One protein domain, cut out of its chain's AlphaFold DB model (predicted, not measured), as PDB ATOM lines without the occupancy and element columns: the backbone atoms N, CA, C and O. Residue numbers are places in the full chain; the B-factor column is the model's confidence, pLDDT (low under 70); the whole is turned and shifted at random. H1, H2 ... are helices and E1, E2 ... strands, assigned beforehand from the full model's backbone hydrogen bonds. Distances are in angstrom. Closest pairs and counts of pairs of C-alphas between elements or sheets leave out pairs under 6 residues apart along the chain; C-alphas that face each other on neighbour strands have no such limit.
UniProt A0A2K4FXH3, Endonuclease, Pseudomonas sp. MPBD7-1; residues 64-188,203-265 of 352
ATOM      1  N   TYR A  64     -14.992 -47.464  36.495       90.44
ATOM      2  CA  TYR A  64     -16.302 -48.140  36.509       90.44
ATOM      3  C   TYR A  64     -17.251 -47.678  35.386       90.44
ATOM      4  O   TYR A  64     -18.205 -48.373  35.046       90.44
ATOM      5  N   ARG A  65     -17.014 -46.497  34.791       89.88
ATOM      6  CA  ARG A  65     -17.868 -45.932  33.731       89.88
ATOM      7  C   ARG A  65     -17.546 -46.472  32.341       89.88
ATOM      8  O   ARG A  65     -18.275 -46.151  31.400       89.88
ATOM      9  N   LYS A  66     -16.465 -47.246  32.193       92.00
ATOM     10  CA  LYS A  66     -16.048 -47.817  30.908       92.00
ATOM     11  C   LYS A  66     -17.161 -48.683  30.316       92.00
ATOM     12  O   LYS A  66     -17.855 -49.408  31.026       92.00
ATOM     13  N   ASN A  67     -17.291 -48.651  28.991       90.69
ATOM     14  CA  ASN A  67     -18.318 -49.423  28.288       90.69
ATOM     15  C   ASN A  67     -18.179 -50.933  28.523       90.69
ATOM     16  O   ASN A  67     -19.189 -51.612  28.631       90.69
ATOM     17  N   SER A  68     -16.958 -51.450  28.691       92.69
ATOM     18  CA  SER A  68     -16.728 -52.867  29.005       92.69
ATOM     19  C   SER A  68     -17.381 -53.311  30.319       92.69
ATOM     20  O   SER A  68     -17.889 -54.427  30.387       92.69
ATOM     21  N   VAL A  69     -17.397 -52.445  31.340       93.38
ATOM     22  CA  VAL A  69     -18.064 -52.698  32.629       93.38
ATOM     23  C   VAL A  69     -19.575 -52.711  32.425       93.38
ATOM     24  O   VAL A  69     -20.243 -53.670  32.800       93.38
ATOM     25  N   LYS A  70     -20.110 -51.692  31.741       91.75
ATOM     26  CA  LYS A  70     -21.544 -51.600  31.421       91.75
ATOM     27  C   LYS A  70     -22.046 -52.823  30.656       91.75
ATOM     28  O   LYS A  70     -23.073 -53.380  31.023       91.75
ATOM     29  N   THR A  71     -21.321 -53.254  29.624       92.19
ATOM     30  CA  THR A  71     -21.689 -54.419  28.809       92.19
ATOM     31  C   THR A  71     -21.742 -55.696  29.642       92.19
ATOM     32  O   THR A  71     -22.694 -56.460  29.516       92.19
ATOM     33  N   GLN A  72     -20.763 -55.919  30.522       95.12
ATOM     34  CA  GLN A  72     -20.743 -57.106  31.381       95.12
ATOM     35  C   GLN A  72     -21.858 -57.083  32.434       95.12
ATOM     36  O   GLN A  72     -22.522 -58.097  32.624       95.12
ATOM     37  N   LEU A  73     -22.126 -55.931  33.059       94.81
ATOM     38  CA  LEU A  73     -23.240 -55.792  34.004       94.81
ATOM     39  C   LEU A  73     -24.592 -56.021  33.314       94.81
ATOM     40  O   LEU A  73     -25.437 -56.745  33.833       94.81
ATOM     41  N   LEU A  74     -24.788 -55.462  32.116       92.38
ATOM     42  CA  LEU A  74     -25.994 -55.711  31.325       92.38
ATOM     43  C   LEU A  74     -26.142 -57.192  30.969       92.38
ATOM     44  O   LEU A  74     -27.245 -57.717  31.058       92.38
ATOM     45  N   ALA A  75     -25.059 -57.881  30.604       93.81
ATOM     46  CA  ALA A  75     -25.107 -59.315  30.333       93.81
ATOM     47  C   ALA A  75     -25.481 -60.123  31.590       93.81
ATOM     48  O   ALA A  75     -26.361 -60.982  31.517       93.81
ATOM     49  N   LEU A  76     -24.868 -59.801  32.737       94.56
ATOM     50  CA  LEU A  76     -25.103 -60.463  34.024       94.56
ATOM     51  C   LEU A  76     -26.565 -60.352  34.478       94.56
ATOM     52  O   LEU A  76     -27.138 -61.324  34.956       94.56
ATOM     53  N   PHE A  77     -27.185 -59.190  34.274       95.06
ATOM     54  CA  PHE A  77     -28.578 -58.931  34.652       95.06
ATOM     55  C   PHE A  77     -29.564 -59.074  33.488       95.06
ATOM     56  O   PHE A  77     -30.703 -58.615  33.574       95.06
ATOM     57  N   HIS A  78     -29.141 -59.691  32.382       95.12
ATOM     58  CA  HIS A  78     -29.965 -59.923  31.193       95.12
ATOM     59  C   HIS A  78     -30.624 -58.651  30.625       95.12
ATOM     60  O   HIS A  78     -31.728 -58.698  30.102       95.12
ATOM     61  N   GLY A  79     -29.970 -57.495  30.746       93.44
ATOM     62  CA  GLY A  79     -30.483 -56.199  30.296       93.44
ATOM     63  C   GLY A  79     -31.535 -55.572  31.218       93.44
ATOM     64  O   GLY A  79     -32.147 -54.568  30.846       93.44
ATOM     65  N   LYS A  80     -31.756 -56.143  32.408       94.81
ATOM     66  CA  LYS A  80     -32.720 -55.665  33.403       94.81
ATOM     67  C   LYS A  80     -32.069 -54.770  34.454       94.81
ATOM     68  O   LYS A  80     -30.848 -54.652  34.568       94.81
ATOM     69  N   CYS A  81     -32.916 -54.109  35.237       95.69
ATOM     70  CA  CYS A  81     -32.499 -53.409  36.448       95.69
ATOM     71  C   CYS A  81     -32.277 -54.427  37.560       95.69
ATOM     72  O   CYS A  81     -33.166 -55.242  37.805       95.69
ATOM     73  N   ALA A  82     -31.146 -54.331  38.261       96.00
ATOM     74  CA  ALA A  82     -30.825 -55.200  39.388       96.00
ATOM     75  C   ALA A  82     -31.871 -55.143  40.513       96.00
ATOM     76  O   ALA A  82     -32.079 -56.134  41.197       96.00
ATOM     77  N   TYR A  83     -32.548 -54.001  40.683       96.31
ATOM     78  CA  TYR A  83     -33.523 -53.806  41.761       96.31
ATOM     79  C   TYR A  83     -34.967 -54.085  41.333       96.31
ATOM     80  O   TYR A  83     -35.678 -54.825  42.002       96.31
ATOM     81  N   CYS A  84     -35.433 -53.478  40.236       95.75
ATOM     82  CA  CYS A  84     -36.850 -53.542  39.856       95.75
ATOM     83  C   CYS A  84     -37.175 -54.543  38.743       95.75
ATOM     84  O   CYS A  84     -38.328 -54.615  38.334       95.75
ATOM     85  N   GLU A  85     -36.181 -55.260  38.210       95.62
ATOM     86  CA  GLU A  85     -36.320 -56.231  37.112       95.62
ATOM     87  C   GLU A  85     -36.932 -55.698  35.797       95.62
ATOM     88  O   GLU A  85     -37.198 -56.467  34.876       95.62
ATOM     89  N   THR A  86     -37.128 -54.389  35.654       93.69
ATOM     90  CA  THR A  86     -37.641 -53.787  34.416       93.69
ATOM     91  C   THR A  86     -36.550 -53.706  33.351       93.69
ATOM     92  O   THR A  86     -35.400 -53.373  33.657       93.69
ATOM     93  N   PHE A  87     -36.925 -53.924  32.089       93.38
ATOM     94  CA  PHE A  87     -36.095 -53.567  30.940       93.38
ATOM     95  C   PHE A  87     -36.131 -52.061  30.680       93.38
ATOM     96  O   PHE A  87     -37.192 -51.454  30.587       93.38
ATOM     97  N   TYR A  88     -34.965 -51.463  30.496       82.25
ATOM     98  CA  TYR A  88     -34.795 -50.051  30.152       82.25
ATOM     99  C   TYR A  88     -33.860 -49.752  28.959       82.25
ATOM    100  O   TYR A  88     -33.940 -48.618  28.487       82.25
ATOM    101  N   PRO A  89     -33.019 -50.672  28.419       80.50
ATOM    102  CA  PRO A  89     -32.052 -50.313  27.372       80.50
ATOM    103  C   PRO A  89     -32.636 -49.639  26.124       80.50
ATOM    104  O   PRO A  89     -31.929 -48.890  25.459       80.50
ATOM    105  N   ALA A  90     -33.911 -49.886  25.805       81.69
ATOM    106  CA  ALA A  90     -34.583 -49.289  24.649       81.69
ATOM    107  C   ALA A  90     -34.989 -47.817  24.849       81.69
ATOM    108  O   ALA A  90     -35.212 -47.114  23.869       81.69
ATOM    109  N   VAL A  91     -35.118 -47.356  26.096       80.50
ATOM    110  CA  VAL A  91     -35.732 -46.054  26.427       80.50
ATOM    111  C   VAL A  91     -34.827 -45.142  27.247       80.50
ATOM    112  O   VAL A  91     -35.010 -43.928  27.230       80.50
ATOM    113  N   ALA A  92     -33.858 -45.698  27.976       82.56
ATOM    114  CA  ALA A  92     -32.990 -44.931  28.856       82.56
ATOM    115  C   ALA A  92     -31.593 -45.565  28.977       82.56
ATOM    116  O   ALA A  92     -31.454 -46.790  28.902       82.56
ATOM    117  N   PRO A  93     -30.546 -44.752  29.208       81.94
ATOM    118  CA  PRO A  93     -29.214 -45.271  29.489       81.94
ATOM    119  C   PRO A  93     -29.169 -46.006  30.837       81.94
ATOM    120  O   PRO A  93     -29.866 -45.643  31.785       81.94
ATOM    121  N   VAL A  94     -28.298 -47.018  30.927       85.25
ATOM    122  CA  VAL A  94     -27.993 -47.714  32.186       85.25
ATOM    123  C   VAL A  94     -27.119 -46.854  33.092       85.25
ATOM    124  O   VAL A  94     -26.089 -46.331  32.649       85.25
ATOM    125  N   ASP A  95     -27.476 -46.785  34.371       91.44
ATOM    126  CA  ASP A  95     -26.575 -46.295  35.406       91.44
ATOM    127  C   ASP A  95     -25.806 -47.474  36.014       91.44
ATOM    128  O   ASP A  95     -26.399 -48.468  36.445       91.44
ATOM    129  N   VAL A  96     -24.477 -47.345  36.067       95.00
ATOM    130  CA  VAL A  96     -23.638 -48.229  36.883       95.00
ATOM    131  C   VAL A  96     -23.700 -47.710  38.308       95.00
ATOM    132  O   VAL A  96     -23.129 -46.662  38.623       95.00
ATOM    133  N   GLU A  97     -24.452 -48.428  39.123       94.88
ATOM    134  CA  GLU A  97     -24.742 -48.087  40.498       94.88
ATOM    135  C   GLU A  97     -23.753 -48.708  41.467       94.88
ATOM    136  O   GLU A  97     -23.240 -49.798  41.231       94.88
ATOM    137  N   HIS A  98     -23.529 -48.007  42.574       96.44
ATOM    138  CA  HIS A  98     -22.750 -48.493  43.702       96.44
ATOM    139  C   HIS A  98     -23.683 -48.950  44.818       96.44
ATOM    140  O   HIS A  98     -24.374 -48.107  45.396       96.44
ATOM    141  N   TYR A  99     -23.685 -50.242  45.161       96.75
ATOM    142  CA  TYR A  99     -24.483 -50.748  46.285       96.75
ATOM    143  C   TYR A  99     -24.140 -49.988  47.577       96.75
ATOM    144  O   TYR A  99     -25.020 -49.428  48.222       96.75
ATOM    145  N   ARG A 100     -22.849 -49.834  47.876       95.56
ATOM    146  CA  ARG A 100     -22.301 -48.954  48.914       95.56
ATOM    147  C   ARG A 100     -21.880 -47.617  48.290       95.56
ATOM    148  O   ARG A 100     -20.983 -47.617  47.442       95.56
ATOM    149  N   PRO A 101     -22.483 -46.473  48.670       94.44
ATOM    150  CA  PRO A 101     -22.249 -45.181  48.019       94.44
ATOM    151  C   PRO A 101     -20.781 -44.738  48.029       94.44
ATOM    152  O   PRO A 101     -20.185 -44.524  49.083       94.44
ATOM    153  N   LYS A 102     -20.200 -44.520  46.845       93.12
ATOM    154  CA  LYS A 102     -18.784 -44.130  46.701       93.12
ATOM    155  C   LYS A 102     -18.442 -42.711  47.170       93.12
ATOM    156  O   LYS A 102     -17.289 -42.443  47.474       93.12
ATOM    157  N   GLY A 103     -19.403 -41.785  47.131       87.88
ATOM    158  CA  GLY A 103     -19.143 -40.336  47.182       87.88
ATOM    159  C   GLY A 103     -19.671 -39.622  48.421       87.88
ATOM    160  O   GLY A 103     -19.696 -38.394  48.436       87.88
ATOM    161  N   GLY A 104     -20.144 -40.382  49.404       89.44
ATOM    162  CA  GLY A 104     -20.769 -39.888  50.623       89.44
ATOM    163  C   GLY A 104     -22.023 -40.685  50.945       89.44
ATOM    164  O   GLY A 104     -22.635 -41.264  50.046       89.44
ATOM    165  N   VAL A 105     -22.390 -40.718  52.220       90.38
ATOM    166  CA  VAL A 105     -23.654 -41.295  52.685       90.38
ATOM    167  C   VAL A 105     -24.532 -40.151  53.176       90.38
ATOM    168  O   VAL A 105     -24.040 -39.190  53.761       90.38
ATOM    169  N   LYS A 106     -25.821 -40.200  52.847       87.75
ATOM    170  CA  LYS A 106     -26.769 -39.146  53.212       87.75
ATOM    171  C   LYS A 106     -26.873 -39.028  54.742       87.75
ATOM    172  O   LYS A 106     -26.814 -40.042  55.419       87.75
ATOM    173  N   ASP A 107     -26.983 -37.793  55.237       81.44
ATOM    174  CA  ASP A 107     -27.221 -37.441  56.648       81.44
ATOM    175  C   ASP A 107     -26.173 -37.986  57.646       81.44
ATOM    176  O   ASP A 107     -26.417 -38.107  58.844       81.44
ATOM    177  N   THR A 108     -24.954 -38.221  57.144       81.88
ATOM    178  CA  THR A 108     -23.756 -38.551  57.930       81.88
ATOM    179  C   THR A 108     -22.538 -37.799  57.387       81.88
ATOM    180  O   THR A 108     -22.480 -37.477  56.200       81.88
ATOM    181  N   ASP A 109     -21.512 -37.599  58.218       82.81
ATOM    182  CA  ASP A 109     -20.218 -37.029  57.793       82.81
ATOM    183  C   ASP A 109     -19.312 -38.049  57.072       82.81
ATOM    184  O   ASP A 109     -18.114 -37.836  56.869       82.81
ATOM    185  N   HIS A 110     -19.870 -39.192  56.668       87.06
ATOM    186  CA  HIS A 110     -19.111 -40.259  56.044       87.06
ATOM    187  C   HIS A 110     -18.658 -39.870  54.629       87.06
ATOM    188  O   HIS A 110     -19.461 -39.515  53.764       87.06
ATOM    189  N   THR A 111     -17.365 -40.037  54.337       87.62
ATOM    190  CA  THR A 111     -16.755 -39.678  53.040       87.62
ATOM    191  C   THR A 111     -17.189 -40.566  51.868       87.62
ATOM    192  O   THR A 111     -16.828 -40.298  50.721       87.62
ATOM    193  N   GLY A 112     -17.957 -41.619  52.146       91.38
ATOM    194  CA  GLY A 112     -18.352 -42.645  51.187       91.38
ATOM    195  C   GLY A 112     -17.373 -43.813  51.146       91.38
ATOM    196  O   GLY A 112     -16.223 -43.704  51.564       91.38
ATOM    197  N   TYR A 113     -17.846 -44.928  50.600       93.88
ATOM    198  CA  TYR A 113     -17.098 -46.168  50.403       93.88
ATOM    199  C   TYR A 113     -16.263 -46.087  49.122       93.88
ATOM    200  O   TYR A 113     -16.396 -46.898  48.205       93.88
ATOM    201  N   TRP A 114     -15.443 -45.043  49.004       92.88
ATOM    202  CA  TRP A 114     -14.674 -44.763  47.792       92.88
ATOM    203  C   TRP A 114     -13.687 -45.888  47.453       92.88
ATOM    204  O   TRP A 114     -13.404 -46.109  46.276       92.88
ATOM    205  N   TRP A 115     -13.218 -46.640  48.454       93.69
ATOM    206  CA  TRP A 115     -12.344 -47.801  48.258       93.69
ATOM    207  C   TRP A 115     -13.055 -48.972  47.569       93.69
ATOM    208  O   TRP A 115     -12.402 -49.791  46.935       93.69
ATOM    209  N   LEU A 116     -14.391 -49.005  47.613       94.12
ATOM    210  CA  LEU A 116     -15.234 -49.970  46.902       94.12
ATOM    211  C   LEU A 116     -15.766 -49.412  45.575       94.12
ATOM    212  O   LEU A 116     -16.644 -50.006  44.951       94.12
ATOM    213  N   ALA A 117     -15.302 -48.242  45.126       93.19
ATOM    214  CA  ALA A 117     -15.861 -47.599  43.937       93.19
ATOM    215  C   ALA A 117     -15.572 -48.365  42.635       93.19
ATOM    216  O   ALA A 117     -16.309 -48.198  41.662       93.19
ATOM    217  N   MET A 118     -14.507 -49.168  42.602       92.88
ATOM    218  CA  MET A 118     -14.138 -50.003  41.452       92.88
ATOM    219  C   MET A 118     -14.313 -51.500  41.722       92.88
ATOM    220  O   MET A 118     -13.997 -52.305  40.848       92.88
ATOM    221  N   ASP A 119     -14.803 -51.868  42.907       93.06
ATOM    222  CA  ASP A 119     -15.028 -53.261  43.276       93.06
ATOM    223  C   ASP A 119     -16.232 -53.813  42.508       93.06
ATOM    224  O   ASP A 119     -17.329 -53.262  42.593       93.06
ATOM    225  N   TRP A 120     -16.019 -54.901  41.765       94.06
ATOM    226  CA  TRP A 120     -17.048 -55.550  40.958       94.06
ATOM    227  C   TRP A 120     -18.276 -55.940  41.784       94.06
ATOM    228  O   TRP A 120     -19.399 -55.757  41.321       94.06
ATOM    229  N   GLU A 121     -18.084 -56.396  43.024       94.06
ATOM    230  CA  GLU A 121     -19.186 -56.821  43.898       94.06
ATOM    231  C   GLU A 121     -20.004 -55.649  44.455       94.06
ATOM    232  O   GLU A 121     -21.082 -55.839  45.023       94.06
ATOM    233  N   ASN A 122     -19.505 -54.425  44.281       96.12
ATOM    234  CA  ASN A 122     -20.199 -53.205  44.651       96.12
ATOM    235  C   ASN A 122     -20.892 -52.532  43.452       96.12
ATOM    236  O   ASN A 122     -21.590 -51.538  43.656       96.12
ATOM    237  N   LEU A 123     -20.712 -53.033  42.219       96.69
ATOM    238  CA  LEU A 123     -21.282 -52.454  41.000       96.69
ATOM    239  C   LEU A 123     -22.529 -53.209  40.527       96.69
ATOM    240  O   LEU A 123     -22.506 -54.417  40.324       96.69
ATOM    241  N   LEU A 124     -23.610 -52.474  40.262       96.44
ATOM    242  CA  LEU A 124     -24.889 -53.028  39.805       96.44
ATOM    243  C   LEU A 124     -25.436 -52.232  38.609       96.44
ATOM    244  O   LEU A 124     -25.335 -51.004  38.593       96.44
ATOM    245  N   PRO A 125     -26.060 -52.866  37.602       96.12
ATOM    246  CA  PRO A 125     -26.819 -52.142  36.593       96.12
ATOM    247  C   PRO A 125     -28.175 -51.730  37.170       96.12
ATOM    248  O   PRO A 125     -28.971 -52.556  37.621       96.12
ATOM    249  N   SER A 126     -28.480 -50.443  37.124       95.69
ATOM    250  CA  SER A 126     -29.732 -49.911  37.661       95.69
ATOM    251  C   SER A 126     -30.376 -48.932  36.689       95.69
ATOM    252  O   SER A 126     -29.703 -48.288  35.880       95.69
ATOM    253  N   CYS A 127     -31.699 -48.810  36.770       94.62
ATOM    254  CA  CYS A 127     -32.396 -47.731  36.088       94.62
ATOM    255  C   CYS A 127     -32.295 -46.432  36.897       94.62
ATOM    256  O   CYS A 127     -32.189 -46.445  38.129       94.62
ATOM    257  N   ILE A 128     -32.425 -45.303  36.197       93.81
ATOM    258  CA  ILE A 128     -32.350 -43.960  36.787       93.81
ATOM    259  C   ILE A 128     -33.337 -43.752  37.946       93.81
ATOM    260  O   ILE A 128     -33.034 -43.006  38.865       93.81
ATOM    261  N   HIS A 129     -34.486 -44.437  37.934       94.62
ATOM    262  CA  HIS A 129     -35.530 -44.294  38.954       94.62
ATOM    263  C   HIS A 129     -35.236 -45.058  40.249       94.62
ATOM    264  O   HIS A 129     -35.756 -44.683  41.295       94.62
ATOM    265  N   CYS A 130     -34.454 -46.143  40.185       95.75
ATOM    266  CA  CYS A 130     -34.038 -46.868  41.390       95.75
ATOM    267  C   CYS A 130     -32.735 -46.295  41.955       95.75
ATOM    268  O   CYS A 130     -32.528 -46.340  43.163       95.75
ATOM    269  N   ASN A 131     -31.861 -45.770  41.091       95.50
ATOM    270  CA  ASN A 131     -30.599 -45.171  41.511       95.50
ATOM    271  C   ASN A 131     -30.774 -43.732  41.996       95.50
ATOM    272  O   ASN A 131     -30.342 -43.394  43.086       95.50
ATOM    273  N   ARG A 132     -31.414 -42.859  41.220       94.06
ATOM    274  CA  ARG A 132     -31.470 -41.425  41.528       94.06
ATOM    275  C   ARG A 132     -32.731 -41.099  42.313       94.06
ATOM    276  O   ARG A 132     -33.777 -41.709  42.090       94.06
ATOM    277  N   LEU A 133     -32.632 -40.105  43.192       93.56
ATOM    278  CA  LEU A 133     -33.787 -39.575  43.910       93.56
ATOM    279  C   LEU A 133     -34.727 -38.878  42.930       93.56
ATOM    280  O   LEU A 133     -34.307 -37.984  42.198       93.56
ATOM    281  N   ASN A 134     -35.982 -39.311  42.914       93.00
ATOM    282  CA  ASN A 134     -37.048 -38.727  42.114       93.00
ATOM    283  C   ASN A 134     -38.362 -38.788  42.896       93.00
ATOM    284  O   ASN A 134     -38.596 -39.731  43.657       93.00
ATOM    285  N   GLU A 135     -39.245 -37.825  42.655       94.00
ATOM    286  CA  GLU A 135     -40.614 -37.902  43.153       94.00
ATOM    287  C   GLU A 135     -41.423 -38.911  42.340       94.00
ATOM    288  O   GLU A 135     -41.522 -38.829  41.113       94.00
ATOM    289  N   HIS A 136     -42.063 -39.843  43.037       93.12
ATOM    290  CA  HIS A 136     -42.960 -40.810  42.433       93.12
ATOM    291  C   HIS A 136     -44.292 -40.865  43.172       93.12
ATOM    292  O   HIS A 136     -44.393 -40.618  44.373       93.12
ATOM    293  N   ILE A 137     -45.329 -41.254  42.437       92.44
ATOM    294  CA  ILE A 137     -46.594 -41.665  43.036       92.44
ATOM    295  C   ILE A 137     -46.401 -43.070  43.607       92.44
ATOM    296  O   ILE A 137     -46.008 -43.989  42.883       92.44
ATOM    297  N   THR A 138     -46.678 -43.229  44.896       90.56
ATOM    298  CA  THR A 138     -46.591 -44.501  45.622       90.56
ATOM    299  C   THR A 138     -47.900 -44.767  46.367       90.56
ATOM    300  O   THR A 138     -48.593 -43.817  46.748       90.56
ATOM    301  N   PRO A 139     -48.282 -46.039  46.557       88.06
ATOM    302  CA  PRO A 139     -49.449 -46.382  47.349       88.06
ATOM    303  C   PRO A 139     -49.183 -46.102  48.829       88.06
ATOM    304  O   PRO A 139     -48.076 -46.320  49.321       88.06
ATOM    305  N   VAL A 140     -50.216 -45.677  49.554       83.38
ATOM    306  CA  VAL A 140     -50.180 -45.664  51.021       83.38
ATOM    307  C   VAL A 140     -50.653 -47.032  51.493       83.38
ATOM    308  O   VAL A 140     -51.848 -47.328  51.442       83.38
ATOM    309  N   LEU A 141     -49.711 -47.880  51.909       70.56
ATOM    310  CA  LEU A 141     -50.012 -49.209  52.437       70.56
ATOM    311  C   LEU A 141     -50.674 -49.051  53.815       70.56
ATOM    312  O   LEU A 141     -50.015 -48.825  54.825       70.56
ATOM    313  N   SER A 142     -52.004 -49.110  53.840       65.69
ATOM    314  CA  SER A 142     -52.814 -49.057  55.062       65.69
ATOM    315  C   SER A 142     -53.443 -50.423  55.346       65.69
ATOM    316  O   SER A 142     -53.370 -51.319  54.515       65.69
ATOM    317  N   THR A 143     -54.108 -50.587  56.493       55.91
ATOM    318  CA  THR A 143     -54.937 -51.783  56.759       55.91
ATOM    319  C   THR A 143     -56.097 -51.935  55.768       55.91
ATOM    320  O   THR A 143     -56.694 -53.001  55.675       55.91
ATOM    321  N   GLN A 144     -56.419 -50.879  55.014       60.59
ATOM    322  CA  GLN A 144     -57.357 -50.943  53.899       60.59
ATOM    323  C   GLN A 144     -56.631 -51.332  52.614       60.59
ATOM    324  O   GLN A 144     -55.554 -50.806  52.315       60.59
ATOM    325  N   LEU A 145     -57.276 -52.204  51.843       66.00
ATOM    326  CA  LEU A 145     -56.775 -52.694  50.567       66.00
ATOM    327  C   LEU A 145     -56.585 -51.533  49.577       66.00
ATOM    328  O   LEU A 145     -57.474 -50.700  49.382       66.00
ATOM    329  N   VAL A 146     -55.397 -51.467  48.977       77.00
ATOM    330  CA  VAL A 146     -55.052 -50.466  47.963       77.00
ATOM    331  C   VAL A 146     -55.435 -50.991  46.586       77.00
ATOM    332  O   VAL A 146     -55.056 -52.098  46.217       77.00
ATOM    333  N   GLU A 147     -56.128 -50.170  45.803       75.69
ATOM    334  CA  GLU A 147     -56.581 -50.518  44.455       75.69
ATOM    335  C   GLU A 147     -55.983 -49.551  43.429       75.69
ATOM    336  O   GLU A 147     -55.793 -48.365  43.711       75.69
ATOM    337  N   LEU A 148     -55.681 -50.043  42.225       77.31
ATOM    338  CA  LEU A 148     -55.357 -49.184  41.084       77.31
ATOM    339  C   LEU A 148     -56.645 -48.564  40.537       77.31
ATOM    340  O   LEU A 148     -57.625 -49.271  40.308       77.31
ATOM    341  N   ARG A 149     -56.630 -47.255  40.271       79.12
ATOM    342  CA  ARG A 149     -57.760 -46.570  39.632       79.12
ATOM    343  C   ARG A 149     -57.986 -47.109  38.215       79.12
ATOM    344  O   ARG A 149     -57.042 -47.537  37.544       79.12
ATOM    345  N   SER A 150     -59.240 -47.071  37.759       78.25
ATOM    346  CA  SER A 150     -59.664 -47.608  36.456       78.25
ATOM    347  C   SER A 150     -58.978 -46.941  35.262       78.25
ATOM    348  O   SER A 150     -58.697 -47.602  34.270       78.25
ATOM    349  N   ASP A 151     -58.657 -45.655  35.377       79.44
ATOM    350  CA  ASP A 151     -57.915 -44.859  34.392       79.44
ATOM    351  C   ASP A 151     -56.393 -45.076  34.447       79.44
ATOM    352  O   ASP A 151     -55.645 -44.465  33.686       79.44
ATOM    353  N   HIS A 152     -55.923 -45.911  35.375       77.12
ATOM    354  CA  HIS A 152     -54.513 -46.122  35.671       77.12
ATOM    355  C   HIS A 152     -53.765 -44.833  36.053       77.12
ATOM    356  O   HIS A 152     -52.543 -44.820  36.031       77.12
ATOM    357  N   SER A 153     -54.430 -43.753  36.464       80.12
ATOM    358  CA  SER A 153     -53.734 -42.505  36.820       80.12
ATOM    359  C   SER A 153     -53.109 -42.531  38.222       80.12
ATOM    360  O   SER A 153     -52.322 -41.649  38.572       80.12
ATOM    361  N   GLY A 154     -53.437 -43.537  39.036       81.88
ATOM    362  CA  GLY A 154     -52.978 -43.629  40.417       81.88
ATOM    363  C   GLY A 154     -53.631 -44.756  41.211       81.88
ATOM    364  O   GLY A 154     -54.221 -45.678  40.643       81.88
ATOM    365  N   PHE A 155     -53.542 -44.658  42.536       86.44
ATOM    366  CA  PHE A 155     -54.151 -45.595  43.484       86.44
ATOM    367  C   PHE A 155     -55.344 -44.979  44.227       86.44
ATOM    368  O   PHE A 155     -55.459 -43.755  44.311       86.44
ATOM    369  N   SER A 156     -56.201 -45.825  44.810       83.62
ATOM    370  CA  SER A 156     -57.291 -45.420  45.711       83.62
ATOM    371  C   SER A 156     -56.773 -44.643  46.925       83.62
ATOM    372  O   SER A 156     -57.382 -43.662  47.345       83.62
ATOM    373  N   LYS A 157     -55.601 -45.036  47.442       84.81
ATOM    374  CA  LYS A 157     -54.823 -44.298  48.441       84.81
ATOM    375  C   LYS A 157     -53.374 -44.173  47.999       84.81
ATOM    376  O   LYS A 157     -52.670 -45.174  47.866       84.81
ATOM    377  N   GLN A 158     -52.922 -42.942  47.794       89.81
ATOM    378  CA  GLN A 158     -51.587 -42.651  47.281       89.81
ATOM    379  C   GLN A 158     -50.980 -41.409  47.913       89.81
ATOM    380  O   GLN A 158     -51.689 -40.547  48.428       89.81
ATOM    381  N   ARG A 159     -49.660 -41.302  47.785       89.69
ATOM    382  CA  ARG A 159     -48.895 -40.092  48.072       89.69
ATOM    383  C   ARG A 159     -47.845 -39.849  46.995       89.69
ATOM    384  O   ARG A 159     -47.441 -40.776  46.289       89.69
ATOM    385  N   ARG A 160     -47.385 -38.603  46.895       92.44
ATOM    386  CA  ARG A 160     -46.107 -38.294  46.250       92.44
ATOM    387  C   ARG A 160     -45.021 -38.484  47.291       92.44
ATOM    388  O   ARG A 160     -45.158 -37.961  48.390       92.44
ATOM    389  N   ALA A 161     -44.018 -39.276  46.952       90.81
ATOM    390  CA  ALA A 161     -42.894 -39.537  47.830       90.81
ATOM    391  C   ALA A 161     -41.596 -39.556  47.031       90.81
ATOM    392  O   ALA A 161     -41.578 -39.994  45.872       90.81
ATOM    393  N   THR A 162     -40.517 -39.102  47.652       93.50
ATOM    394  CA  THR A 162     -39.187 -39.169  47.048       93.50
ATOM    395  C   THR A 162     -38.622 -40.567  47.250       93.50
ATOM    396  O   THR A 162     -38.428 -41.012  48.378       93.50
ATOM    397  N   THR A 163     -38.337 -41.278  46.159       93.69
ATOM    398  CA  THR A 163     -37.720 -42.613  46.210       93.69
ATOM    399  C   THR A 163     -36.492 -42.680  45.311       93.69
ATOM    400  O   THR A 163     -36.271 -41.814  44.466       93.69
ATOM    401  N   GLY A 164     -35.733 -43.764  45.435       94.31
ATOM    402  CA  GLY A 164     -34.453 -43.970  44.770       94.31
ATOM    403  C   GLY A 164     -33.334 -44.004  45.805       94.31
ATOM    404  O   GLY A 164     -33.364 -43.276  46.795       94.31
ATOM    405  N   LYS A 165     -32.339 -44.863  45.599       94.88
ATOM    406  CA  LYS A 165     -31.278 -45.076  46.586       94.88
ATOM    407  C   LYS A 165     -30.446 -43.814  46.799       94.88
ATOM    408  O   LYS A 165     -30.293 -43.332  47.918       94.88
ATOM    409  N   GLY A 166     -29.895 -43.269  45.724       93.88
ATOM    410  CA  GLY A 166     -28.896 -42.215  45.754       93.88
ATOM    411  C   GLY A 166     -27.761 -42.592  46.705       93.88
ATOM    412  O   GLY A 166     -27.142 -43.654  46.590       93.88
ATOM    413  N   ASN A 167     -27.543 -41.731  47.696       92.94
ATOM    414  CA  ASN A 167     -26.555 -41.943  48.749       92.94
ATOM    415  C   ASN A 167     -27.158 -42.478  50.061       92.94
ATOM    416  O   ASN A 167     -26.452 -42.516  51.064       92.94
ATOM    417  N   HIS A 168     -28.433 -42.879  50.084       92.75
ATOM    418  CA  HIS A 168     -29.020 -43.537  51.250       92.75
ATOM    419  C   HIS A 168     -28.469 -44.959  51.344       92.75
ATOM    420  O   HIS A 168     -28.599 -45.755  50.410       92.75
ATOM    421  N   PHE A 169     -27.820 -45.262  52.464       93.12
ATOM    422  CA  PHE A 169     -27.298 -46.592  52.754       93.12
ATOM    423  C   PHE A 169     -27.450 -46.894  54.249       93.12
ATOM    424  O   PHE A 169     -26.462 -46.868  54.993       93.12
ATOM    425  N   PRO A 170     -28.700 -47.131  54.686       90.31
ATOM    426  CA  PRO A 170     -29.007 -47.409  56.079       90.31
ATOM    427  C   PRO A 170     -28.380 -48.731  56.526       90.31
ATOM    428  O   PRO A 170     -28.492 -49.757  55.846       90.31
ATOM    429  N   ILE A 171     -27.725 -48.693  57.684       88.50
ATOM    430  CA  ILE A 171     -27.065 -49.838  58.314       88.50
ATOM    431  C   ILE A 171     -27.410 -49.901  59.803       88.50
ATOM    432  O   ILE A 171     -27.773 -48.891  60.406       88.50
ATOM    433  N   LEU A 172     -27.224 -51.074  60.397       84.94
ATOM    434  CA  LEU A 172     -27.108 -51.253  61.841       84.94
ATOM    435  C   LEU A 172     -25.650 -51.560  62.197       84.94
ATOM    436  O   LEU A 172     -24.948 -52.228  61.434       84.94
ATOM    437  N   GLY A 173     -25.212 -51.096  63.367       83.75
ATOM    438  CA  GLY A 173     -23.837 -51.264  63.835       83.75
ATOM    439  C   GLY A 173     -22.879 -50.156  63.375       83.75
ATOM    440  O   GLY A 173     -23.301 -49.163  62.775       83.75
ATOM    441  N   PRO A 174     -21.583 -50.284  63.709       85.44
ATOM    442  CA  PRO A 174     -20.580 -49.283  63.378       85.44
ATOM    443  C   PRO A 174     -20.292 -49.276  61.876       85.44
ATOM    444  O   PRO A 174     -20.055 -50.324  61.275       85.44
ATOM    445  N   ARG A 175     -20.271 -48.080  61.282       89.00
ATOM    446  CA  ARG A 175     -19.926 -47.893  59.872       89.00
ATOM    447  C   ARG A 175     -18.429 -48.090  59.642       89.00
ATOM    448  O   ARG A 175     -17.611 -47.521  60.362       89.00
ATOM    449  N   ALA A 176     -18.084 -48.835  58.600       91.00
ATOM    450  CA  ALA A 176     -16.738 -48.965  58.080       91.00
ATOM    451  C   ALA A 176     -16.211 -47.589  57.681       91.00
ATOM    452  O   ALA A 176     -16.879 -46.850  56.963       91.00
ATOM    453  N   THR A 177     -15.001 -47.264  58.114       87.75
ATOM    454  CA  THR A 177     -14.336 -46.014  57.750       87.75
ATOM    455  C   THR A 177     -13.257 -46.283  56.712       87.75
ATOM    456  O   THR A 177     -12.915 -47.426  56.408       87.75
ATOM    457  N   GLN A 178     -12.682 -45.215  56.167       82.75
ATOM    458  CA  GLN A 178     -11.559 -45.317  55.236       82.75
ATOM    459  C   GLN A 178     -10.310 -45.998  55.826       82.75
ATOM    460  O   GLN A 178      -9.480 -46.487  55.052       82.75
ATOM    461  N   ASP A 179     -10.193 -46.028  57.159       83.12
ATOM    462  CA  ASP A 179      -9.063 -46.615  57.882       83.12
ATOM    463  C   ASP A 179      -9.266 -48.113  58.110       83.12
ATOM    464  O   ASP A 179      -8.367 -48.898  57.817       83.12
ATOM    465  N   SER A 180     -10.455 -48.525  58.573       86.75
ATOM    466  CA  SER A 180     -10.750 -49.949  58.765       86.75
ATOM    467  C   SER A 180     -10.983 -50.656  57.433       86.75
ATOM    468  O   SER A 180     -10.522 -51.779  57.244       86.75
ATOM    469  N   ARG A 181     -11.730 -50.012  56.521       87.94
ATOM    470  CA  ARG A 181     -12.267 -50.551  55.255       87.94
ATOM    471  C   ARG A 181     -13.057 -51.858  55.391       87.94
ATOM    472  O   ARG A 181     -13.547 -52.380  54.390       87.94
ATOM    473  N   ASP A 182     -13.215 -52.350  56.611       88.88
ATOM    474  CA  ASP A 182     -13.898 -53.579  56.952       88.88
ATOM    475  C   ASP A 182     -15.394 -53.315  57.097       88.88
ATOM    476  O   ASP A 182     -15.831 -52.570  57.970       88.88
ATOM    477  N   CYS A 183     -16.166 -53.928  56.205       89.19
ATOM    478  CA  CYS A 183     -17.620 -53.823  56.177       89.19
ATOM    479  C   CYS A 183     -18.314 -55.000  56.883       89.19
ATOM    480  O   CYS A 183     -19.539 -55.069  56.834       89.19
ATOM    481  N   SER A 184     -17.571 -55.941  57.479       87.19
ATOM    482  CA  SER A 184     -18.121 -57.166  58.081       87.19
ATOM    483  C   SER A 184     -18.970 -56.903  59.328       87.19
ATOM    484  O   SER A 184     -19.903 -57.650  59.610       87.19
ATOM    485  N   THR A 185     -18.685 -55.816  60.045       85.25
ATOM    486  CA  THR A 185     -19.425 -55.389  61.239       85.25
ATOM    487  C   THR A 185     -20.671 -54.569  60.918       85.25
ATOM    488  O   THR A 185     -21.436 -54.239  61.823       85.25
ATOM    489  N   GLU A 186     -20.867 -54.202  59.650       88.81
ATOM    490  CA  GLU A 186     -22.045 -53.465  59.219       88.81
ATOM    491  C   GLU A 186     -23.166 -54.408  58.805       88.81
ATOM    492  O   GLU A 186     -23.007 -55.241  57.910       88.81
ATOM    493  N   TYR A 187     -24.352 -54.176  59.347       87.94
ATOM    494  CA  TYR A 187     -25.546 -54.867  58.899       87.94
ATOM    495  C   TYR A 187     -26.368 -53.967  57.973       87.94
ATOM    496  O   TYR A 187     -27.095 -53.080  58.421       87.94
ATOM    497  N   ALA A 188     -26.233 -54.166  56.662       91.06
ATOM    498  CA  ALA A 188     -26.914 -53.341  55.669       91.06
ATOM    499  C   ALA A 188     -28.422 -53.635  55.598       91.06
ATOM    500  O   ALA A 188     -28.849 -54.769  55.362       91.06
ATOM    501  N   ALA A 203     -42.221 -60.464  49.215       92.38
ATOM    502  CA  ALA A 203     -43.305 -61.228  48.611       92.38
ATOM    503  C   ALA A 203     -44.043 -60.349  47.600       92.38
ATOM    504  O   ALA A 203     -44.038 -59.116  47.703       92.38
ATOM    505  N   PHE A 204     -44.705 -60.974  46.636       91.38
ATOM    506  CA  PHE A 204     -45.584 -60.267  45.714       91.38
ATOM    507  C   PHE A 204     -47.037 -60.459  46.135       91.38
ATOM    508  O   PHE A 204     -47.473 -61.559  46.459       91.38
ATOM    509  N   HIS A 205     -47.812 -59.377  46.116       88.00
ATOM    510  CA  HIS A 205     -49.245 -59.480  46.346       88.00
ATOM    511  C   HIS A 205     -49.901 -60.161  45.138       88.00
ATOM    512  O   HIS A 205     -49.976 -59.581  44.052       88.00
ATOM    513  N   VAL A 206     -50.339 -61.406  45.325       79.62
ATOM    514  CA  VAL A 206     -51.042 -62.197  44.314       79.62
ATOM    515  C   VAL A 206     -52.458 -62.458  44.812       79.62
ATOM    516  O   VAL A 206     -52.700 -63.411  45.547       79.62
ATOM    517  N   ASP A 207     -53.381 -61.593  44.407       78.12
ATOM    518  CA  ASP A 207     -54.819 -61.750  44.620       78.12
ATOM    519  C   ASP A 207     -55.504 -61.852  43.248       78.12
ATOM    520  O   ASP A 207     -55.410 -60.939  42.426       78.12
ATOM    521  N   CYS A 208     -56.149 -62.990  42.982       68.94
ATOM    522  CA  CYS A 208     -56.828 -63.264  41.715       68.94
ATOM    523  C   CYS A 208     -58.096 -62.420  41.519       68.94
ATOM    524  O   CYS A 208     -58.473 -62.175  40.377       68.94
ATOM    525  N   GLU A 209     -58.727 -61.949  42.597       72.12
ATOM    526  CA  GLU A 209     -59.887 -61.057  42.525       72.12
ATOM    527  C   GLU A 209     -59.448 -59.603  42.325       72.12
ATOM    528  O   GLU A 209     -60.091 -58.834  41.606       72.12
ATOM    529  N   LYS A 210     -58.310 -59.226  42.924       79.38
ATOM    530  CA  LYS A 210     -57.744 -57.873  42.855       79.38
ATOM    531  C   LYS A 210     -56.275 -57.899  42.455       79.38
ATOM    532  O   LYS A 210     -55.379 -57.617  43.246       79.38
ATOM    533  N   LEU A 211     -56.030 -58.169  41.174       84.69
ATOM    534  CA  LEU A 211     -54.677 -58.220  40.616       84.69
ATOM    535  C   LEU A 211     -54.016 -56.836  40.661       84.69
ATOM    536  O   LEU A 211     -54.186 -56.018  39.753       84.69
ATOM    537  N   ILE A 212     -53.231 -56.595  41.710       88.75
ATOM    538  CA  ILE A 212     -52.352 -55.438  41.852       88.75
ATOM    539  C   ILE A 212     -50.929 -55.911  42.151       88.75
ATOM    540  O   ILE A 212     -50.655 -56.567  43.150       88.75
ATOM    541  N   GLY A 213     -49.993 -55.565  41.268       90.81
ATOM    542  CA  GLY A 213     -48.595 -55.971  41.381       90.81
ATOM    543  C   GLY A 213     -47.839 -55.169  42.434       90.81
ATOM    544  O   GLY A 213     -47.015 -54.339  42.067       90.81
ATOM    545  N   LEU A 214     -48.114 -55.390  43.721       92.88
ATOM    546  CA  LEU A 214     -47.380 -54.797  44.847       92.88
ATOM    547  C   LEU A 214     -46.261 -55.729  45.328       92.88
ATOM    548  O   LEU A 214     -46.392 -56.947  45.273       92.88
ATOM    549  N   VAL A 215     -45.144 -55.149  45.782       93.75
ATOM    550  CA  VAL A 215     -44.143 -55.855  46.605       93.75
ATOM    551  C   VAL A 215     -44.463 -55.580  48.068       93.75
ATOM    552  O   VAL A 215     -44.683 -54.423  48.428       93.75
ATOM    553  N   LEU A 216     -44.452 -56.608  48.901       91.94
ATOM    554  CA  LEU A 216     -44.668 -56.528  50.340       91.94
ATOM    555  C   LEU A 216     -43.461 -57.134  51.071       91.94
ATOM    556  O   LEU A 216     -42.839 -58.056  50.538       91.94
ATOM    557  N   PRO A 217     -43.096 -56.643  52.264       91.56
ATOM    558  CA  PRO A 217     -42.107 -57.323  53.086       91.56
ATOM    559  C   PRO A 217     -42.693 -58.645  53.605       91.56
ATOM    560  O   PRO A 217     -43.868 -58.710  53.972       91.56
ATOM    561  N   LYS A 218     -41.888 -59.709  53.626       90.38
ATOM    562  CA  LYS A 218     -42.306 -61.003  54.183       90.38
ATOM    563  C   LYS A 218     -42.338 -60.975  55.709       90.38
ATOM    564  O   LYS A 218     -41.545 -60.239  56.297       90.38
ATOM    565  N   PRO A 219     -43.182 -61.802  56.351       88.12
ATOM    566  CA  PRO A 219     -43.043 -62.095  57.770       88.12
ATOM    567  C   PRO A 219     -41.621 -62.559  58.072       88.12
ATOM    568  O   PRO A 219     -41.080 -63.412  57.370       88.12
ATOM    569  N   HIS A 220     -41.026 -61.982  59.103       79.44
ATOM    570  CA  HIS A 220     -39.701 -62.335  59.578       79.44
ATOM    571  C   HIS A 220     -39.749 -62.307  61.097       79.44
ATOM    572  O   HIS A 220     -40.301 -61.391  61.697       79.44
ATOM    573  N   ASP A 221     -39.143 -63.294  61.735       66.62
ATOM    574  CA  ASP A 221     -39.104 -63.420  63.196       66.62
ATOM    575  C   ASP A 221     -38.383 -62.265  63.925       66.62
ATOM    576  O   ASP A 221     -38.338 -62.257  65.153       66.62
ATOM    577  N   GLY A 222     -37.831 -61.289  63.191       58.84
ATOM    578  CA  GLY A 222     -37.065 -60.172  63.739       58.84
ATOM    579  C   GLY A 222     -35.834 -60.603  64.543       58.84
ATOM    580  O   GLY A 222     -35.278 -59.778  65.268       58.84
ATOM    581  N   ALA A 223     -35.412 -61.871  64.451       47.06
ATOM    582  CA  ALA A 223     -34.355 -62.412  65.289       47.06
ATOM    583  C   ALA A 223     -33.042 -61.648  65.050       47.06
ATOM    584  O   ALA A 223     -32.482 -61.664  63.954       47.06
ATOM    585  N   GLY A 224     -32.560 -60.957  66.087       51.69
ATOM    586  CA  GLY A 224     -31.289 -60.227  66.063       51.69
ATOM    587  C   GLY A 224     -31.359 -58.765  65.606       51.69
ATOM    588  O   GLY A 224     -30.309 -58.130  65.516       51.69
ATOM    589  N   LEU A 225     -32.545 -58.201  65.349       61.72
ATOM    590  CA  LEU A 225     -32.673 -56.757  65.124       61.72
ATOM    591  C   LEU A 225     -32.668 -55.997  66.470       61.72
ATOM    592  O   LEU A 225     -33.344 -56.419  67.408       61.72
ATOM    593  N   PRO A 226     -31.919 -54.887  66.596       58.12
ATOM    594  CA  PRO A 226     -31.932 -54.050  67.789       58.12
ATOM    595  C   PRO A 226     -33.307 -53.394  67.975       58.12
ATOM    596  O   PRO A 226     -33.935 -52.987  67.000       58.12
ATOM    597  N   GLU A 227     -33.739 -53.233  69.234       53.66
ATOM    598  CA  GLU A 227     -35.013 -52.577  69.595       53.66
ATOM    599  C   GLU A 227     -35.108 -51.132  69.073       53.66
ATOM    600  O   GLU A 227     -36.202 -50.623  68.836       53.66
ATOM    601  N   VAL A 228     -33.960 -50.478  68.860       57.03
ATOM    602  CA  VAL A 228     -33.863 -49.134  68.286       57.03
ATOM    603  C   VAL A 228     -33.036 -49.191  67.008       57.03
ATOM    604  O   VAL A 228     -31.828 -49.435  67.037       57.03
ATOM    605  N   ILE A 229     -33.683 -48.924  65.877       62.62
ATOM    606  CA  ILE A 229     -33.023 -48.811  64.576       62.62
ATOM    607  C   ILE A 229     -32.614 -47.352  64.356       62.62
ATOM    608  O   ILE A 229     -33.475 -46.467  64.370       62.62
ATOM    609  N   PRO A 230     -31.318 -47.062  64.143       60.56
ATOM    610  CA  PRO A 230     -30.866 -45.725  63.789       60.56
ATOM    611  C   PRO A 230     -31.557 -45.259  62.504       60.56
ATOM    612  O   PRO A 230     -31.395 -45.852  61.441       60.56
ATOM    613  N   THR A 231     -32.320 -44.170  62.591       59.53
ATOM    614  CA  THR A 231     -33.063 -43.623  61.445       59.53
ATOM    615  C   THR A 231     -32.264 -42.615  60.620       59.53
ATOM    616  O   THR A 231     -32.851 -41.952  59.772       59.53
ATOM    617  N   GLN A 232     -30.961 -42.456  60.881       63.09
ATOM    618  CA  GLN A 232     -30.153 -41.363  60.324       63.09
ATOM    619  C   GLN A 232     -30.103 -41.366  58.791       63.09
ATOM    620  O   GLN A 232     -30.176 -40.296  58.208       63.09
ATOM    621  N   ASP A 233     -30.121 -42.534  58.140       67.62
ATOM    622  CA  ASP A 233     -29.989 -42.631  56.675       67.62
ATOM    623  C   ASP A 233     -31.254 -43.164  55.985       67.62
ATOM    624  O   ASP A 233     -31.226 -43.563  54.813       67.62
ATOM    625  N   LEU A 234     -32.361 -43.258  56.724       72.12
ATOM    626  CA  LEU A 234     -33.641 -43.685  56.173       72.12
ATOM    627  C   LEU A 234     -34.326 -42.508  55.485       72.12
ATOM    628  O   LEU A 234     -34.198 -41.362  55.906       72.12
ATOM    629  N   LEU A 235     -35.115 -42.797  54.449       73.69
ATOM    630  CA  LEU A 235     -35.998 -41.788  53.873       73.69
ATOM    631  C   LEU A 235     -37.054 -41.406  54.930       73.69
ATOM    632  O   LEU A 235     -37.874 -42.258  55.287       73.69
ATOM    633  N   PRO A 236     -37.073 -40.154  55.429       72.44
ATOM    634  CA  PRO A 236     -37.895 -39.773  56.581       72.44
ATOM    635  C   PRO A 236     -39.397 -39.922  56.309       72.44
ATOM    636  O   PRO A 236     -40.165 -40.224  57.219       72.44
ATOM    637  N   GLU A 237     -39.806 -39.792  55.043       79.19
ATOM    638  CA  GLU A 237     -41.186 -39.970  54.571       79.19
ATOM    639  C   GLU A 237     -41.748 -41.385  54.796       79.19
ATOM    640  O   GLU A 237     -42.963 -41.566  54.723       79.19
ATOM    641  N   PHE A 238     -40.886 -42.380  55.045       78.56
ATOM    642  CA  PHE A 238     -41.261 -43.791  55.193       78.56
ATOM    643  C   PHE A 238     -41.025 -44.348  56.603       78.56
ATOM    644  O   PHE A 238     -41.102 -45.558  56.815       78.56
ATOM    645  N   LYS A 239     -40.706 -43.485  57.578       79.56
ATOM    646  CA  LYS A 239     -40.409 -43.921  58.947       79.56
ATOM    647  C   LYS A 239     -41.589 -44.668  59.581       79.56
ATOM    648  O   LYS A 239     -41.389 -45.737  60.139       79.56
ATOM    649  N   GLY A 240     -42.812 -44.158  59.414       78.56
ATOM    650  CA  GLY A 240     -44.008 -44.792  59.979       78.56
ATOM    651  C   GLY A 240     -44.288 -46.187  59.411       78.56
ATOM    652  O   GLY A 240     -44.722 -47.072  60.141       78.56
ATOM    653  N   GLU A 241     -44.013 -46.422  58.125       80.31
ATOM    654  CA  GLU A 241     -44.135 -47.753  57.521       80.31
ATOM    655  C   GLU A 241     -43.071 -48.726  58.027       80.31
ATOM    656  O   GLU A 241     -43.355 -49.912  58.174       80.31
ATOM    657  N   ILE A 242     -41.862 -48.234  58.296       79.88
ATOM    658  CA  ILE A 242     -40.771 -49.040  58.852       79.88
ATOM    659  C   ILE A 242     -41.070 -49.415  60.305       79.88
ATOM    660  O   ILE A 242     -40.947 -50.587  60.656       79.88
ATOM    661  N   ASP A 243     -41.519 -48.455  61.115       79.12
ATOM    662  CA  ASP A 243     -41.915 -48.684  62.508       79.12
ATOM    663  C   ASP A 243     -43.044 -49.727  62.571       79.12
ATOM    664  O   ASP A 243     -42.943 -50.731  63.275       79.12
ATOM    665  N   LYS A 244     -44.065 -49.571  61.720       79.44
ATOM    666  CA  LYS A 244     -45.155 -50.542  61.611       79.44
ATOM    667  C   LYS A 244     -44.688 -51.922  61.141       79.44
ATOM    668  O   LYS A 244     -45.177 -52.934  61.630       79.44
ATOM    669  N   ALA A 245     -43.748 -51.995  60.197       79.56
ATOM    670  CA  ALA A 245     -43.208 -53.276  59.745       79.56
ATOM    671  C   ALA A 245     -42.532 -54.049  60.891       79.56
ATOM    672  O   ALA A 245     -42.614 -55.273  60.920       79.56
ATOM    673  N   LEU A 246     -41.904 -53.356  61.844       79.00
ATOM    674  CA  LEU A 246     -41.328 -53.979  63.038       79.00
ATOM    675  C   LEU A 246     -42.413 -54.466  64.001       79.00
ATOM    676  O   LEU A 246     -42.332 -55.601  64.471       79.00
ATOM    677  N   GLU A 247     -43.437 -53.644  64.251       81.56
ATOM    678  CA  GLU A 247     -44.602 -54.019  65.069       81.56
ATOM    679  C   GLU A 247     -45.293 -55.279  64.521       81.56
ATOM    680  O   GLU A 247     -45.584 -56.216  65.267       81.56
ATOM    681  N   ASP A 248     -45.469 -55.337  63.199       81.44
ATOM    682  CA  ASP A 248     -46.121 -56.433  62.481       81.44
ATOM    683  C   ASP A 248     -45.189 -57.648  62.240       81.44
ATOM    684  O   ASP A 248     -45.591 -58.612  61.584       81.44
ATOM    685  N   LYS A 249     -43.949 -57.637  62.766       84.69
ATOM    686  CA  LYS A 249     -42.928 -58.696  62.587       84.69
ATOM    687  C   LYS A 249     -42.665 -59.032  61.115       84.69
ATOM    688  O   LYS A 249     -42.690 -60.187  60.681       84.69
ATOM    689  N   LEU A 250     -42.435 -57.995  60.323       87.00
ATOM    690  CA  LEU A 250     -42.080 -58.081  58.914       87.00
ATOM    691  C   LEU A 250     -40.575 -57.851  58.728       87.00
ATOM    692  O   LEU A 250     -39.885 -57.258  59.555       87.00
ATOM    693  N   SER A 251     -40.055 -58.309  57.595       89.06
ATOM    694  CA  SER A 251     -38.664 -58.131  57.200       89.06
ATOM    695  C   SER A 251     -38.310 -56.648  57.083       89.06
ATOM    696  O   SER A 251     -38.698 -55.975  56.120       89.06
ATOM    697  N   LEU A 252     -37.497 -56.155  58.021       87.38
ATOM    698  CA  LEU A 252     -36.987 -54.784  58.005       87.38
ATOM    699  C   LEU A 252     -36.201 -54.487  56.722       87.38
ATOM    700  O   LEU A 252     -36.424 -53.458  56.084       87.38
ATOM    701  N   ARG A 253     -35.317 -55.405  56.300       90.88
ATOM    702  CA  ARG A 253     -34.534 -55.240  55.063       90.88
ATOM    703  C   ARG A 253     -35.434 -55.149  53.833       90.88
ATOM    704  O   ARG A 253     -35.188 -54.348  52.930       90.88
ATOM    705  N   GLY A 254     -36.503 -55.947  53.821       92.25
ATOM    706  CA  GLY A 254     -37.529 -55.906  52.787       92.25
ATOM    707  C   GLY A 254     -38.243 -54.556  52.751       92.25
ATOM    708  O   GLY A 254     -38.289 -53.920  51.700       92.25
ATOM    709  N   ALA A 255     -38.730 -54.083  53.902       90.81
ATOM    710  CA  ALA A 255     -39.440 -52.811  54.025       90.81
ATOM    711  C   ALA A 255     -38.572 -51.620  53.584       90.81
ATOM    712  O   ALA A 255     -38.971 -50.847  52.708       90.81
ATOM    713  N   VAL A 256     -37.348 -51.518  54.112       91.50
ATOM    714  CA  VAL A 256     -36.400 -50.453  53.752       91.50
ATOM    715  C   VAL A 256     -36.089 -50.491  52.252       91.50
ATOM    716  O   VAL A 256     -36.165 -49.464  51.580       91.50
ATOM    717  N   SER A 257     -35.842 -51.672  51.681       94.56
ATOM    718  CA  SER A 257     -35.547 -51.815  50.247       94.56
ATOM    719  C   SER A 257     -36.727 -51.449  49.344       94.56
ATOM    720  O   SER A 257     -36.526 -50.795  48.319       94.56
ATOM    721  N   ILE A 258     -37.962 -51.815  49.712       94.00
ATOM    722  CA  ILE A 258     -39.174 -51.455  48.957       94.00
ATOM    723  C   ILE A 258     -39.287 -49.936  48.812       94.00
ATOM    724  O   ILE A 258     -39.560 -49.440  47.712       94.00
ATOM    725  N   HIS A 259     -39.061 -49.207  49.904       91.88
ATOM    726  CA  HIS A 259     -39.201 -47.756  49.943       91.88
ATOM    727  C   HIS A 259     -38.002 -47.039  49.320       91.88
ATOM    728  O   HIS A 259     -38.186 -46.204  48.431       91.88
ATOM    729  N   THR A 260     -36.777 -47.420  49.684       93.69
ATOM    730  CA  THR A 260     -35.554 -46.805  49.156       93.69
ATOM    731  C   THR A 260     -35.398 -47.039  47.656       93.69
ATOM    732  O   THR A 260     -35.150 -46.087  46.924       93.69
ATOM    733  N   TYR A 261     -35.614 -48.254  47.143       95.88
ATOM    734  CA  TYR A 261     -35.545 -48.510  45.695       95.88
ATOM    735  C   TYR A 261     -36.809 -48.085  44.935       95.88
ATOM    736  O   TYR A 261     -36.833 -48.122  43.700       95.88
ATOM    737  N   GLY A 262     -37.865 -47.679  45.648       95.06
ATOM    738  CA  GLY A 262     -39.138 -47.283  45.055       95.06
ATOM    739  C   GLY A 262     -39.795 -48.421  44.277       95.06
ATOM    740  O   GLY A 262     -40.276 -48.205  43.160       95.06
ATOM    741  N   LEU A 263     -39.789 -49.641  44.830       95.69
ATOM    742  CA  LEU A 263     -40.295 -50.842  44.153       95.69
ATOM    743  C   LEU A 263     -41.807 -50.770  43.893       95.69
ATOM    744  O   LEU A 263     -42.289 -51.333  42.913       95.69
ATOM    745  N   ASN A 264     -42.543 -50.005  44.703       95.19
ATOM    746  CA  ASN A 264     -43.982 -49.770  44.551       95.19
ATOM    747  C   ASN A 264     -44.335 -48.412  43.919       95.19
ATOM    748  O   ASN A 264     -45.441 -47.912  44.108       95.19
ATOM    749  N   ARG A 265     -43.433 -47.797  43.141       95.06
ATOM    750  CA  ARG A 265     -43.811 -46.630  42.323       95.06
ATOM    751  C   ARG A 265     -44.859 -47.010  41.273       95.06
ATOM    752  O   ARG A 265     -44.794 -48.105  40.712       95.06
TER     753      ARG A 265
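This is residues 64 to 188 and 203 to 265 of the 352 residues of the protein "Endonuclease" of Pseudomonas sp. MPBD7-1 (UniProt A0A2K4FXH3). Little of this domain is regular structure: strand hairpins E1-E2 and E3-E4 follow each other through the short helix H2, H1 packs on E2, and the helical hairpin H3-H4 has E5 packed on H4, with long loops making up much of the rest. Of 188 printed residues, 58 lie in four helices and five strands, class mixed; both sheets are antiparallel. The whole is compact, radius of gyration of the C-alphas 17.5 A, spans 52, 45 and 26 A.

Find H1, residues 67 to 76, from C-alpha 67 at (-18.318, -49.423, 28.288). Then come E1, 95 to 98, E2, 123 to 126, H2, 128 to 131, E3, 134 to 139, E4, 158 to 163, E5, 215 to 217, H3, 236 to 247, 17.9 A long, and H4, 252 to 260, ending at (-35.554, -46.805, 49.156).

Look between E1 and E2 for N 97 and O 124, 2.8 A apart. H3 and H4 touch, opposite ways at a shallow tilt of 23 degrees, closest at C-alphas 242 and 255, 6.3 A. Every O i to N i+4 pair is within hydrogen-bond range in H1 and H4, 6 of 8 in H3.

Residues 189 to 202 are cut out, 19.5 A from C-alpha 188 to 203; pLDDT is under 70 at 142 to 145, 208 and 221 to 233.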